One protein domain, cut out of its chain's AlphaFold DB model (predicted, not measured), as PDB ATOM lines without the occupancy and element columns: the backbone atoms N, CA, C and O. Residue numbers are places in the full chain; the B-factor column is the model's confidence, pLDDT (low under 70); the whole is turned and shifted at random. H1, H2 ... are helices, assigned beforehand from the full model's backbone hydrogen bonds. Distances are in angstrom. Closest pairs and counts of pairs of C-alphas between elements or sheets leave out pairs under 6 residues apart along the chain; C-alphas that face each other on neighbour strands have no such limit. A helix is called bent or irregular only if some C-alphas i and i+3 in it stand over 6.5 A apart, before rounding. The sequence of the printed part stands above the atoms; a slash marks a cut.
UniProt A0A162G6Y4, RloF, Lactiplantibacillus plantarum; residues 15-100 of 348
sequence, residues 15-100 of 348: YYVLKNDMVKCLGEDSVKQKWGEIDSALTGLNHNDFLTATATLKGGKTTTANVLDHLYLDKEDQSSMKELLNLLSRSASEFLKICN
ATOM      1  N   TYR A  15     102.447 114.433 199.262       92.25
ATOM      2  CA  TYR A  15     101.154 115.051 199.554       92.25
ATOM      3  C   TYR A  15     100.985 116.451 198.961       92.25
ATOM      4  O   TYR A  15     100.001 116.711 198.271       92.25
ATOM      5  N   TYR A  16     101.959 117.341 199.148       91.94
ATOM      6  CA  TYR A  16     101.890 118.687 198.580       91.94
ATOM      7  C   TYR A  16     102.171 118.692 197.076       91.94
ATOM      8  O   TYR A  16     101.603 119.511 196.357       91.94
ATOM      9  N   VAL A  17     102.986 117.752 196.581       93.25
ATOM     10  CA  VAL A  17     103.156 117.549 195.131       93.25
ATOM     11  C   VAL A  17     101.814 117.182 194.490       93.25
ATOM     12  O   VAL A  17     101.407 117.825 193.527       93.25
ATOM     13  N   LEU A  18     101.088 116.224 195.075       94.44
ATOM     14  CA  LEU A  18      99.761 115.807 194.623       94.44
ATOM     15  C   LEU A  18      98.747 116.959 194.649       94.44
ATOM     16  O   LEU A  18      98.022 117.150 193.675       94.44
ATOM     17  N   LYS A  19      98.737 117.767 195.719       94.69
ATOM     18  CA  LYS A  19      97.895 118.973 195.814       94.69
ATOM     19  C   LYS A  19      98.146 119.927 194.650       94.69
ATOM     20  O   LYS A  19      97.206 120.356 193.985       94.69
ATOM     21  N   ASN A  20      99.414 120.251 194.400       94.50
ATOM     22  CA  ASN A  20      99.807 121.187 193.350       94.50
ATOM     23  C   ASN A  20      99.447 120.656 191.960       94.50
ATOM     24  O   ASN A  20      98.940 121.407 191.127       94.50
ATOM     25  N   ASP A  21      99.661 119.362 191.724       94.44
ATOM     26  CA  ASP A  21      99.280 118.698 190.479       94.44
ATOM     27  C   ASP A  21      97.758 118.758 190.251       94.44
ATOM     28  O   ASP A  21      97.312 119.060 189.143       94.44
ATOM     29  N   MET A  22      96.955 118.555 191.302       94.38
ATOM     30  CA  MET A  22      95.498 118.698 191.232       94.38
ATOM     31  C   MET A  22      95.055 120.127 190.945       94.38
ATOM     32  O   MET A  22      94.205 120.324 190.080       94.38
ATOM     33  N   VAL A  23      95.636 121.121 191.619       95.38
ATOM     34  CA  VAL A  23      95.333 122.540 191.363       95.38
ATOM     35  C   VAL A  23      95.688 122.915 189.924       95.38
ATOM     36  O   VAL A  23      94.918 123.611 189.267       95.38
ATOM     37  N   LYS A  24      96.811 122.409 189.401       94.69
ATOM     38  CA  LYS A  24      97.234 122.654 188.018       94.69
ATOM     39  C   LYS A  24      96.268 122.054 186.989       94.69
ATOM     40  O   LYS A  24      96.023 122.687 185.968       94.69
ATOM     41  N   CYS A  25      95.747 120.850 187.230       94.12
ATOM     42  CA  CYS A  25      94.861 120.152 186.288       94.12
ATOM     43  C   CYS A  25      93.392 120.622 186.379       94.12
ATOM     44  O   CYS A  25      92.750 120.856 185.354       94.12
ATOM     45  N   LEU A  26      92.859 120.776 187.597       94.56
ATOM     46  CA  LEU A  26      91.431 121.018 187.862       94.56
ATOM     47  C   LEU A  26      91.083 122.486 188.164       94.56
ATOM     48  O   LEU A  26      89.900 122.837 188.213       94.56
ATOM     49  N   GLY A  27      92.090 123.328 188.401       94.19
ATOM     50  CA  GLY A  27      91.930 124.695 188.896       94.19
ATOM     51  C   GLY A  27      91.777 124.773 190.421       94.19
ATOM     52  O   GLY A  27      91.297 123.841 191.071       94.19
ATOM     53  N   GLU A  28      92.183 125.903 191.007       93.50
ATOM     54  CA  GLU A  28      92.182 126.109 192.463       93.50
ATOM     55  C   GLU A  28      90.774 126.017 193.066       93.50
ATOM     56  O   GLU A  28      90.577 125.295 194.046       93.50
ATOM     57  N   ASP A  29      89.791 126.674 192.449       90.56
ATOM     58  CA  ASP A  29      88.413 126.732 192.955       90.56
ATOM     59  C   ASP A  29      87.779 125.339 193.082       90.56
ATOM     60  O   ASP A  29      87.089 125.048 194.060       90.56
ATOM     61  N   SER A  30      88.080 124.439 192.139       88.56
ATOM     62  CA  SER A  30      87.587 123.057 192.131       88.56
ATOM     63  C   SER A  30      88.197 122.191 193.238       88.56
ATOM     64  O   SER A  30      87.569 121.237 193.702       88.56
ATOM     65  N   VAL A  31      89.438 122.482 193.640       94.75
ATOM     66  CA  VAL A  31      90.221 121.648 194.568       94.75
ATOM     67  C   VAL A  31      90.094 122.141 196.004       94.75
ATOM     68  O   VAL A  31      90.020 121.329 196.925       94.75
ATOM     69  N   LYS A  32      90.040 123.461 196.204       93.75
ATOM     70  CA  LYS A  32      90.166 124.123 197.508       93.75
ATOM     71  C   LYS A  32      89.223 123.574 198.574       93.75
ATOM     72  O   LYS A  32      89.678 123.291 199.678       93.75
ATOM     73  N   GLN A  33      87.943 123.390 198.249       93.62
ATOM     74  CA  GLN A  33      86.956 122.882 199.207       93.62
ATOM     75  C   GLN A  33      87.290 121.454 199.662       93.62
ATOM     76  O   GLN A  33      87.503 121.219 200.850       93.62
ATOM     77  N   LYS A  34      87.395 120.507 198.720       94.44
ATOM     78  CA  LYS A  34      87.658 119.092 199.035       94.44
ATOM     79  C   LYS A  34      89.021 118.880 199.658       94.44
ATOM     80  O   LYS A  34      89.168 118.061 200.556       94.44
ATOM     81  N   TRP A  35      90.022 119.625 199.204       96.88
ATOM     82  CA  TRP A  35      91.341 119.552 199.803       96.88
ATOM     83  C   TRP A  35      91.359 120.134 201.219       96.88
ATOM     84  O   TRP A  35      92.038 119.591 202.080       96.88
ATOM     85  N   GLY A  36      90.570 121.176 201.495       96.00
ATOM     86  CA  GLY A  36      90.362 121.678 202.854       96.00
ATOM     87  C   GLY A  36      89.750 120.627 203.786       96.00
ATOM     88  O   GLY A  36      90.198 120.483 204.921       96.00
ATOM     89  N   GLU A  37      88.784 119.841 203.302       95.75
ATOM     90  CA  GLU A  37      88.218 118.704 204.047       95.75
ATOM     91  C   GLU A  37      89.270 117.613 204.315       95.75
ATOM     92  O   GLU A  37      89.351 117.102 205.432       95.75
ATOM     93  N   ILE A  38      90.109 117.294 203.320       97.25
ATOM     94  CA  ILE A  38      91.228 116.349 203.470       97.25
ATOM     95  C   ILE A  38      92.225 116.866 204.521       97.25
ATOM     96  O   ILE A  38      92.530 116.143 205.467       97.25
ATOM     97  N   ASP A  39      92.692 118.114 204.402       96.00
ATOM     98  CA  ASP A  39      93.637 118.736 205.343       96.00
ATOM     99  C   ASP A  39      93.052 118.742 206.774       96.00
ATOM    100  O   ASP A  39      93.736 118.401 207.745       96.00
ATOM    101  N   SER A  40      91.757 119.048 206.916       95.88
ATOM    102  CA  SER A  40      91.065 119.006 208.207       95.88
ATOM    103  C   SER A  40      91.011 117.592 208.790       95.88
ATOM    104  O   SER A  40      91.268 117.417 209.980       95.88
ATOM    105  N   ALA A  41      90.687 116.576 207.985       95.44
ATOM    106  CA  ALA A  41      90.603 115.190 208.445       95.44
ATOM    107  C   ALA A  41      91.978 114.608 208.816       95.44
ATOM    108  O   ALA A  41      92.085 113.788 209.726       95.44
ATOM    109  N   LEU A  42      93.037 115.044 208.130       95.62
ATOM    110  CA  LEU A  42      94.405 114.575 208.346       95.62
ATOM    111  C   LEU A  42      95.185 115.400 209.374       95.62
ATOM    112  O   LEU A  42      96.350 115.100 209.637       95.62
ATOM    113  N   THR A  43      94.567 116.405 209.994       94.06
ATOM    114  CA  THR A  43      95.225 117.238 211.005       94.06
ATOM    115  C   THR A  43      95.765 116.374 212.155       94.06
ATOM    116  O   THR A  43      95.027 115.652 212.824       94.06
ATOM    117  N   GLY A  44      97.082 116.439 212.386       91.06
ATOM    118  CA  GLY A  44      97.776 115.634 213.401       91.06
ATOM    119  C   GLY A  44      98.044 114.174 213.005       91.06
ATOM    120  O   GLY A  44      98.585 113.417 213.812       91.06
ATOM    121  N   LEU A  45      97.696 113.769 211.780       94.00
ATOM    122  CA  LEU A  45      98.002 112.457 211.212       94.00
ATOM    123  C   LEU A  45      99.207 112.533 210.265       94.00
ATOM    124  O   LEU A  45      99.635 113.597 209.830       94.00
ATOM    125  N   ASN A  46      99.785 111.374 209.949       92.94
ATOM    126  CA  ASN A  46     100.906 111.288 209.020       92.94
ATOM    127  C   ASN A  46     100.388 111.213 207.571       92.94
ATOM    128  O   ASN A  46      99.756 110.222 207.197       92.94
ATOM    129  N   HIS A  47     100.679 112.231 206.753       93.88
ATOM    130  CA  HIS A  47     100.220 112.280 205.360       93.88
ATOM    131  C   HIS A  47     100.801 111.153 204.495       93.88
ATOM    132  O   HIS A  47     100.109 110.636 203.621       93.88
ATOM    133  N   ASN A  48     102.042 110.723 204.747       93.06
ATOM    134  CA  ASN A  48     102.654 109.621 204.002       93.06
ATOM    135  C   ASN A  48     101.979 108.280 204.308       93.06
ATOM    136  O   ASN A  48     101.748 107.505 203.379       93.06
ATOM    137  N   ASP A  49     101.615 108.015 205.569       93.56
ATOM    138  CA  ASP A  49     100.844 106.819 205.941       93.56
ATOM    139  C   ASP A  49      99.483 106.813 205.220       93.56
ATOM    140  O   ASP A  49      99.076 105.786 204.674       93.56
ATOM    141  N   PHE A  50      98.799 107.964 205.187       96.69
ATOM    142  CA  PHE A  50      97.517 108.136 204.499       96.69
ATOM    143  C   PHE A  50      97.627 107.889 202.988       96.69
ATOM    144  O   PHE A  50      96.871 107.087 202.427       96.69
ATOM    145  N   LEU A  51      98.581 108.550 202.324       96.00
ATOM    146  CA  LEU A  51      98.779 108.392 200.886       96.00
ATOM    147  C   LEU A  51      99.171 106.966 200.535       96.00
ATOM    148  O   LEU A  51      98.622 106.405 199.594       96.00
ATOM    149  N   THR A  52     100.075 106.362 201.308       95.50
ATOM    150  CA  THR A  52     100.507 104.981 201.078       95.50
ATOM    151  C   THR A  52      99.332 104.020 201.221       95.50
ATOM    152  O   THR A  52      99.162 103.143 200.375       95.50
ATOM    153  N   ALA A  53      98.479 104.198 202.238       96.81
ATOM    154  CA  ALA A  53      97.285 103.379 202.410       96.81
ATOM    155  C   ALA A  53      96.316 103.525 201.230       96.81
ATOM    156  O   ALA A  53      95.870 102.516 200.693       96.81
ATOM    157  N   THR A  54      96.051 104.756 200.784       97.25
ATOM    158  CA  THR A  54      95.134 105.026 199.664       97.25
ATOM    159  C   THR A  54      95.685 104.507 198.333       97.25
ATOM    160  O   THR A  54      94.976 103.858 197.570       97.25
ATOM    161  N   ALA A  55      96.973 104.727 198.068       96.88
ATOM    162  CA  ALA A  55      97.662 104.249 196.873       96.88
ATOM    163  C   ALA A  55      97.699 102.717 196.803       96.88
ATOM    164  O   ALA A  55      97.545 102.134 195.727       96.88
ATOM    165  N   THR A  56      97.832 102.064 197.962       96.94
ATOM    166  CA  THR A  56      97.796 100.601 198.069       96.94
ATOM    167  C   THR A  56      96.478 100.027 197.558       96.94
ATOM    168  O   THR A  56      96.476  98.974 196.926       96.94
ATOM    169  N   LEU A  57      95.361 100.731 197.758       96.69
ATOM    170  CA  LEU A  57      94.055 100.275 197.286       96.69
ATOM    171  C   LEU A  57      93.976 100.194 195.763       96.69
ATOM    172  O   LEU A  57      93.343  99.278 195.248       96.69
ATOM    173  N   LYS A  58      94.632 101.113 195.043       92.50
ATOM    174  CA  LYS A  58      94.606 101.163 193.574       92.50
ATOM    175  C   LYS A  58      95.659 100.266 192.930       92.50
ATOM    176  O   LYS A  58      95.325  99.504 192.030       92.50
ATOM    177  N   GLY A  59      96.911 100.357 193.379       87.88
ATOM    178  CA  GLY A  59      98.046  99.724 192.699       87.88
ATOM    179  C   GLY A  59      98.757  98.619 193.487       87.88
ATOM    180  O   GLY A  59      99.837  98.198 193.086       87.88
ATOM    181  N   GLY A  60      98.224  98.179 194.631       91.06
ATOM    182  CA  GLY A  60      98.891  97.200 195.496       91.06
ATOM    183  C   GLY A  60     100.102  97.776 196.242       91.06
ATOM    184  O   GLY A  60     100.222  98.992 196.406       91.06
ATOM    185  N   LYS A  61     101.000  96.907 196.738       90.00
ATOM    186  CA  LYS A  61     102.134  97.317 197.595       90.00
ATOM    187  C   LYS A  61     102.945  98.446 196.951       90.00
ATOM    188  O   LYS A  61     103.511  98.272 195.878       90.00
ATOM    189  N   THR A  62     103.085  99.557 197.671       91.06
ATOM    190  CA  THR A  62     103.871 100.712 197.226       91.06
ATOM    191  C   THR A  62     104.779 101.255 198.331       91.06
ATOM    192  O   THR A  62     104.756 100.789 199.472       91.06
ATOM    193  N   THR A  63     105.613 102.229 197.975       87.00
ATOM    194  CA  THR A  63     106.496 102.967 198.886       87.00
ATOM    195  C   THR A  63     106.196 104.458 198.793       87.00
ATOM    196  O   THR A  63     105.587 104.913 197.829       87.00
ATOM    197  N   THR A  64     106.675 105.250 199.749       84.62
ATOM    198  CA  THR A  64     106.525 106.714 199.705       84.62
ATOM    199  C   THR A  64     107.171 107.349 198.471       84.62
ATOM    200  O   THR A  64     106.708 108.390 198.016       84.62
ATOM    201  N   ALA A  65     108.202 106.725 197.892       85.19
ATOM    202  CA  ALA A  65     108.844 107.214 196.673       85.19
ATOM    203  C   ALA A  65     107.914 107.115 195.450       85.19
ATOM    204  O   ALA A  65     107.802 108.085 194.697       85.19
ATOM    205  N   ASN A  66     107.195 105.992 195.329       88.00
ATOM    206  CA  ASN A  66     106.385 105.627 194.156       88.00
ATOM    207  C   ASN A  66     104.871 105.779 194.404       88.00
ATOM    208  O   ASN A  66     104.047 105.330 193.610       88.00
ATOM    209  N   VAL A  67     104.485 106.394 195.526       92.81
ATOM    210  CA  VAL A  67     103.084 106.479 195.963       92.81
ATOM    211  C   VAL A  67     102.195 107.198 194.947       92.81
ATOM    212  O   VAL A  67     101.038 106.830 194.771       92.81
ATOM    213  N   LEU A  68     102.738 108.202 194.254       92.88
ATOM    214  CA  LEU A  68     101.999 108.968 193.251       92.88
ATOM    215  C   LEU A  68     101.727 108.147 191.988       92.88
ATOM    216  O   LEU A  68     100.635 108.254 191.439       92.88
ATOM    217  N   ASP A  69     102.657 107.280 191.590       91.69
ATOM    218  CA  ASP A  69     102.520 106.433 190.398       91.69
ATOM    219  C   ASP A  69     101.361 105.437 190.546       91.69
ATOM    220  O   ASP A  69     100.707 105.081 189.576       91.69
ATOM    221  N   HIS A  70     101.065 105.019 191.779       91.94
ATOM    222  CA  HIS A  70      99.926 104.150 192.089       91.94
ATOM    223  C   HIS A  70      98.596 104.917 192.202       91.94
ATOM    224  O   HIS A  70      97.523 104.312 192.146       91.94
ATOM    225  N   LEU A  71      98.640 106.236 192.412       92.94
ATOM    226  CA  LEU A  71      97.447 107.075 192.546       92.94
ATOM    227  C   LEU A  71      96.981 107.603 191.191       92.94
ATOM    228  O   LEU A  71      95.778 107.545 190.894       92.94
ATOM    229  N   TYR A  72      97.917 108.099 190.382       93.31
ATOM    230  CA  TYR A  72      97.640 108.632 189.057       93.31
ATOM    231  C   TYR A  72      97.243 107.513 188.093       93.31
ATOM    232  O   TYR A  72      97.931 106.507 187.969       93.31
ATOM    233  N   LEU A  73      96.110 107.705 187.417       87.00
ATOM    234  CA  LEU A  73      95.761 106.928 186.227       87.00
ATOM    235  C   LEU A  73      96.244 107.688 184.990       87.00
ATOM    236  O   LEU A  73      97.059 107.187 184.226       87.00
ATOM    237  N   ASP A  74      95.798 108.936 184.881       87.88
ATOM    238  CA  ASP A  74      96.304 109.951 183.970       87.88
ATOM    239  C   ASP A  74      96.328 111.281 184.742       87.88
ATOM    240  O   ASP A  74      95.357 111.648 185.407       87.88
ATOM    241  N   LYS A  75      97.485 111.948 184.740       88.06
ATOM    242  CA  LYS A  75      97.734 113.186 185.493       88.06
ATOM    243  C   LYS A  75      97.276 114.435 184.730       88.06
ATOM    244  O   LYS A  75      97.113 115.494 185.339       88.06
ATOM    245  N   GLU A  76      97.109 114.331 183.416       89.06
ATOM    246  CA  GLU A  76      96.695 115.436 182.549       89.06
ATOM    247  C   GLU A  76      95.180 115.419 182.304       89.06
ATOM    248  O   GLU A  76      94.584 116.480 182.108       89.06
ATOM    249  N   ASP A  77      94.545 114.249 182.409       93.44
ATOM    250  CA  ASP A  77      93.094 114.100 182.297       93.44
ATOM    251  C   ASP A  77      92.327 114.637 183.522       93.44
ATOM    252  O   ASP A  77      92.467 114.169 184.660       93.44
ATOM    253  N   GLN A  78      91.427 115.592 183.274       92.88
ATOM    254  CA  GLN A  78      90.606 116.213 184.315       92.88
ATOM    255  C   GLN A  78      89.610 115.238 184.952       92.88
ATOM    256  O   GLN A  78      89.317 115.367 186.143       92.88
ATOM    257  N   SER A  79      89.079 114.265 184.202       93.88
ATOM    258  CA  SER A  79      88.117 113.303 184.757       93.88
ATOM    259  C   SER A  79      88.794 112.405 185.794       93.88
ATOM    260  O   SER A  79      88.364 112.344 186.948       93.88
ATOM    261  N   SER A  80      89.924 111.808 185.415       93.31
ATOM    262  CA  SER A  80      90.766 110.960 186.262       93.31
ATOM    263  C   SER A  80      91.223 111.689 187.526       93.31
ATOM    264  O   SER A  80      91.146 111.147 188.633       93.31
ATOM    265  N   MET A  81      91.648 112.949 187.397       95.38
ATOM    266  CA  MET A  81      92.080 113.758 188.539       95.38
ATOM    267  C   MET A  81      90.920 114.124 189.473       95.38
ATOM    268  O   MET A  81      91.087 114.125 190.696       95.38
ATOM    269  N   LYS A  82      89.721 114.378 188.935       95.50
ATOM    270  CA  LYS A  82      88.519 114.642 189.739       95.50
ATOM    271  C   LYS A  82      88.056 113.399 190.499       95.50
ATOM    272  O   LYS A  82      87.679 113.503 191.668       95.50
ATOM    273  N   GLU A  83      88.111 112.225 189.875       95.50
ATOM    274  CA  GLU A  83      87.845 110.944 190.539       95.50
ATOM    275  C   GLU A  83      88.849 110.667 191.659       95.50
ATOM    276  O   GLU A  83      88.452 110.299 192.768       95.50
ATOM    277  N   LEU A  84      90.137 110.915 191.410       96.50
ATOM    278  CA  LEU A  84      91.177 110.773 192.423       96.50
ATOM    279  C   LEU A  84      90.957 111.732 193.603       96.50
ATOM    280  O   LEU A  84      91.064 111.306 194.750       96.50
ATOM    281  N   LEU A  85      90.590 112.993 193.354       97.00
ATOM    282  CA  LEU A  85      90.262 113.953 194.415       97.00
ATOM    283  C   LEU A  85      89.078 113.473 195.272       97.00
ATOM    284  O   LEU A  85      89.118 113.568 196.500       97.00
ATOM    285  N   ASN A  86      88.041 112.914 194.641       96.19
ATOM    286  CA  ASN A  86      86.903 112.329 195.355       96.19
ATOM    287  C   ASN A  86      87.328 111.137 196.217       96.19
ATOM    288  O   ASN A  86      86.889 111.015 197.363       96.19
ATOM    289  N   LEU A  87      88.183 110.267 195.676       96.94
ATOM    290  CA  LEU A  87      88.722 109.128 196.405       96.94
ATOM    291  C   LEU A  87      89.554 109.580 197.605       96.94
ATOM    292  O   LEU A  87      89.361 109.040 198.690       96.94
ATOM    293  N   LEU A  88      90.436 110.572 197.449       97.62
ATOM    294  CA  LEU A  88      91.243 111.108 198.549       97.62
ATOM    295  C   LEU A  88      90.368 111.709 199.649       97.62
ATOM    296  O   LEU A  88      90.600 111.420 200.818       97.62
ATOM    297  N   SER A  89      89.340 112.483 199.288       97.31
ATOM    298  CA  SER A  89      88.390 113.067 200.246       97.31
ATOM    299  C   SER A  89      87.682 111.986 201.070       97.31
ATOM    300  O   SER A  89      87.740 112.003 202.302       97.31
ATOM    301  N   ARG A  90      87.118 110.965 200.410       97.31
ATOM    302  CA  ARG A  90      86.497 109.819 201.100       97.31
ATOM    303  C   ARG A  90      87.510 109.055 201.954       97.31
ATOM    304  O   ARG A  90      87.233 108.743 203.109       97.31
ATOM    305  N   SER A  91      88.693 108.789 201.403       98.00
ATOM    306  CA  SER A  91      89.752 108.044 202.088       98.00
ATOM    307  C   SER A  91      90.237 108.779 203.331       98.00
ATOM    308  O   SER A  91      90.497 108.131 204.332       98.00
ATOM    309  N   ALA A  92      90.342 110.110 203.306       98.00
ATOM    310  CA  ALA A  92      90.801 110.898 204.447       98.00
ATOM    311  C   ALA A  92      89.823 110.808 205.626       98.00
ATOM    312  O   ALA A  92      90.246 110.588 206.762       98.00
ATOM    313  N   SER A  93      88.518 110.888 205.345       96.69
ATOM    314  CA  SER A  93      87.462 110.711 206.350       96.69
ATOM    315  C   SER A  93      87.498 109.315 206.989       96.69
ATOM    316  O   SER A  93      87.492 109.186 208.216       96.69
ATOM    317  N   GLU A  94      87.614 108.256 206.181       97.44
ATOM    318  CA  GLU A  94      87.706 106.885 206.702       97.44
ATOM    319  C   GLU A  94      89.048 106.599 207.394       97.44
ATOM    320  O   GLU A  94      89.104 105.910 208.412       97.44
ATOM    321  N   PHE A  95      90.146 107.179 206.914       97.88
ATOM    322  CA  PHE A  95      91.460 107.028 207.531       97.88
ATOM    323  C   PHE A  95      91.531 107.699 208.906       97.88
ATOM    324  O   PHE A  95      92.103 107.124 209.838       97.88
ATOM    325  N   LEU A  96      90.890 108.863 209.073       96.81
ATOM    326  CA  LEU A  96      90.739 109.516 210.374       96.81
ATOM    327  C   LEU A  96      90.075 108.578 211.383       96.81
ATOM    328  O   LEU A  96      90.576 108.425 212.496       96.81
ATOM    329  N   LYS A  97      88.989 107.914 210.987       95.75
ATOM    330  CA  LYS A  97      88.267 106.954 211.828       95.75
ATOM    331  C   LYS A  97      89.129 105.759 212.243       95.75
ATOM    332  O   LYS A  97      89.054 105.325 213.388       95.75
ATOM    333  N   ILE A  98      89.997 105.269 211.358       96.88
ATOM    334  CA  ILE A  98      90.937 104.180 211.668       96.88
ATOM    335  C   ILE A  98      92.021 104.648 212.651       96.88
ATOM    336  O   ILE A  98      92.392 103.931 213.581       96.88
ATOM    337  N   CYS A  99      92.561 105.853 212.462       95.19
ATOM    338  CA  CYS A  99      93.590 106.407 213.343       95.19
ATOM    339  C   CYS A  99      93.039 106.822 214.716       95.19
ATOM    340  O   CYS A  99      93.723 106.652 215.733       95.19
ATOM    341  N   ASN A 100      91.806 107.326 214.732       94.31
ATOM    342  CA  ASN A 100      91.087 107.839 215.889       94.31
ATOM    343  C   ASN A 100      89.703 107.169 215.974       94.31
ATOM    344  O   ASN A 100      88.708 107.768 215.563       94.31
TER     345      ASN A 100
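This is residues 15 to 100 of the 348 residues of the protein "RloF" of Lactiplantibacillus plantarum (UniProt A0A162G6Y4). Three helices, H1, H2 and H5, make a small bundle in which the long H5 runs beside H2; H3 packs on H5 at a steep tilt, and the short H4 packs on H3. The printed part has 86 residues with five named helices, in chain order H1 to H5, and no named strand; the class is all helix. It is compact, with a radius of gyration of the C-alphas of 12.0 A, and spans 32 by 27 by 17 A.

H1, residues 15 to 26, and H2, residues 28 to 41, form a helical hairpin: they touch at a shallow tilt of 28 degrees, opposite ways, closest at the C-alphas of Val 23 and Val 31, 6.1 A. H5, residues 78 to 99, touches H2 at a shallow tilt of 14 degrees, the same way, closest at the C-alphas of Ile 38 and Ser 89, 5.4 A. With residues 22 to 26 alone, H1 touches H5 at a shallow tilt of 34 degrees, only just short of steep; the closest C-alphas, of Leu 26 and Gln 78, are 6.0 A apart. H3, residues 47 to 59, touches H5 with residues 50 to 54 alone, at a steep tilt of 59 degrees; the closest C-alphas, of Thr 54 and Ser 91, are 6.6 A apart. H4, residues 67 to 71, touches H3, closest at the C-alphas of Gly 59 and His 70, 4.8 A. H2 and H4 are apart. Each O i to N i+4 pair is within hydrogen-bond range in H1, H4 and H5; in H2 8 of 10 are, in H3 8 of 9.

H1 begins at C-alpha 15 (101.154, 115.051, 199.554) and is 16.3 A long. H2 is 19.4 A, H3 18.0 A and H4 6.6 A. H5, 30.8 A, ends at C-alpha 99 (93.590, 106.407, 213.343), with a kink of 26 degrees near residue 93. H2 is irregular: C-alphas 30 and 33 are 7.1 A apart.

The two C-alphas farthest apart, of Glu 76 and Asn 100, are 34.7 A apart. The printed part has no cut and no long link. No printed residue is under 70 in pLDDT.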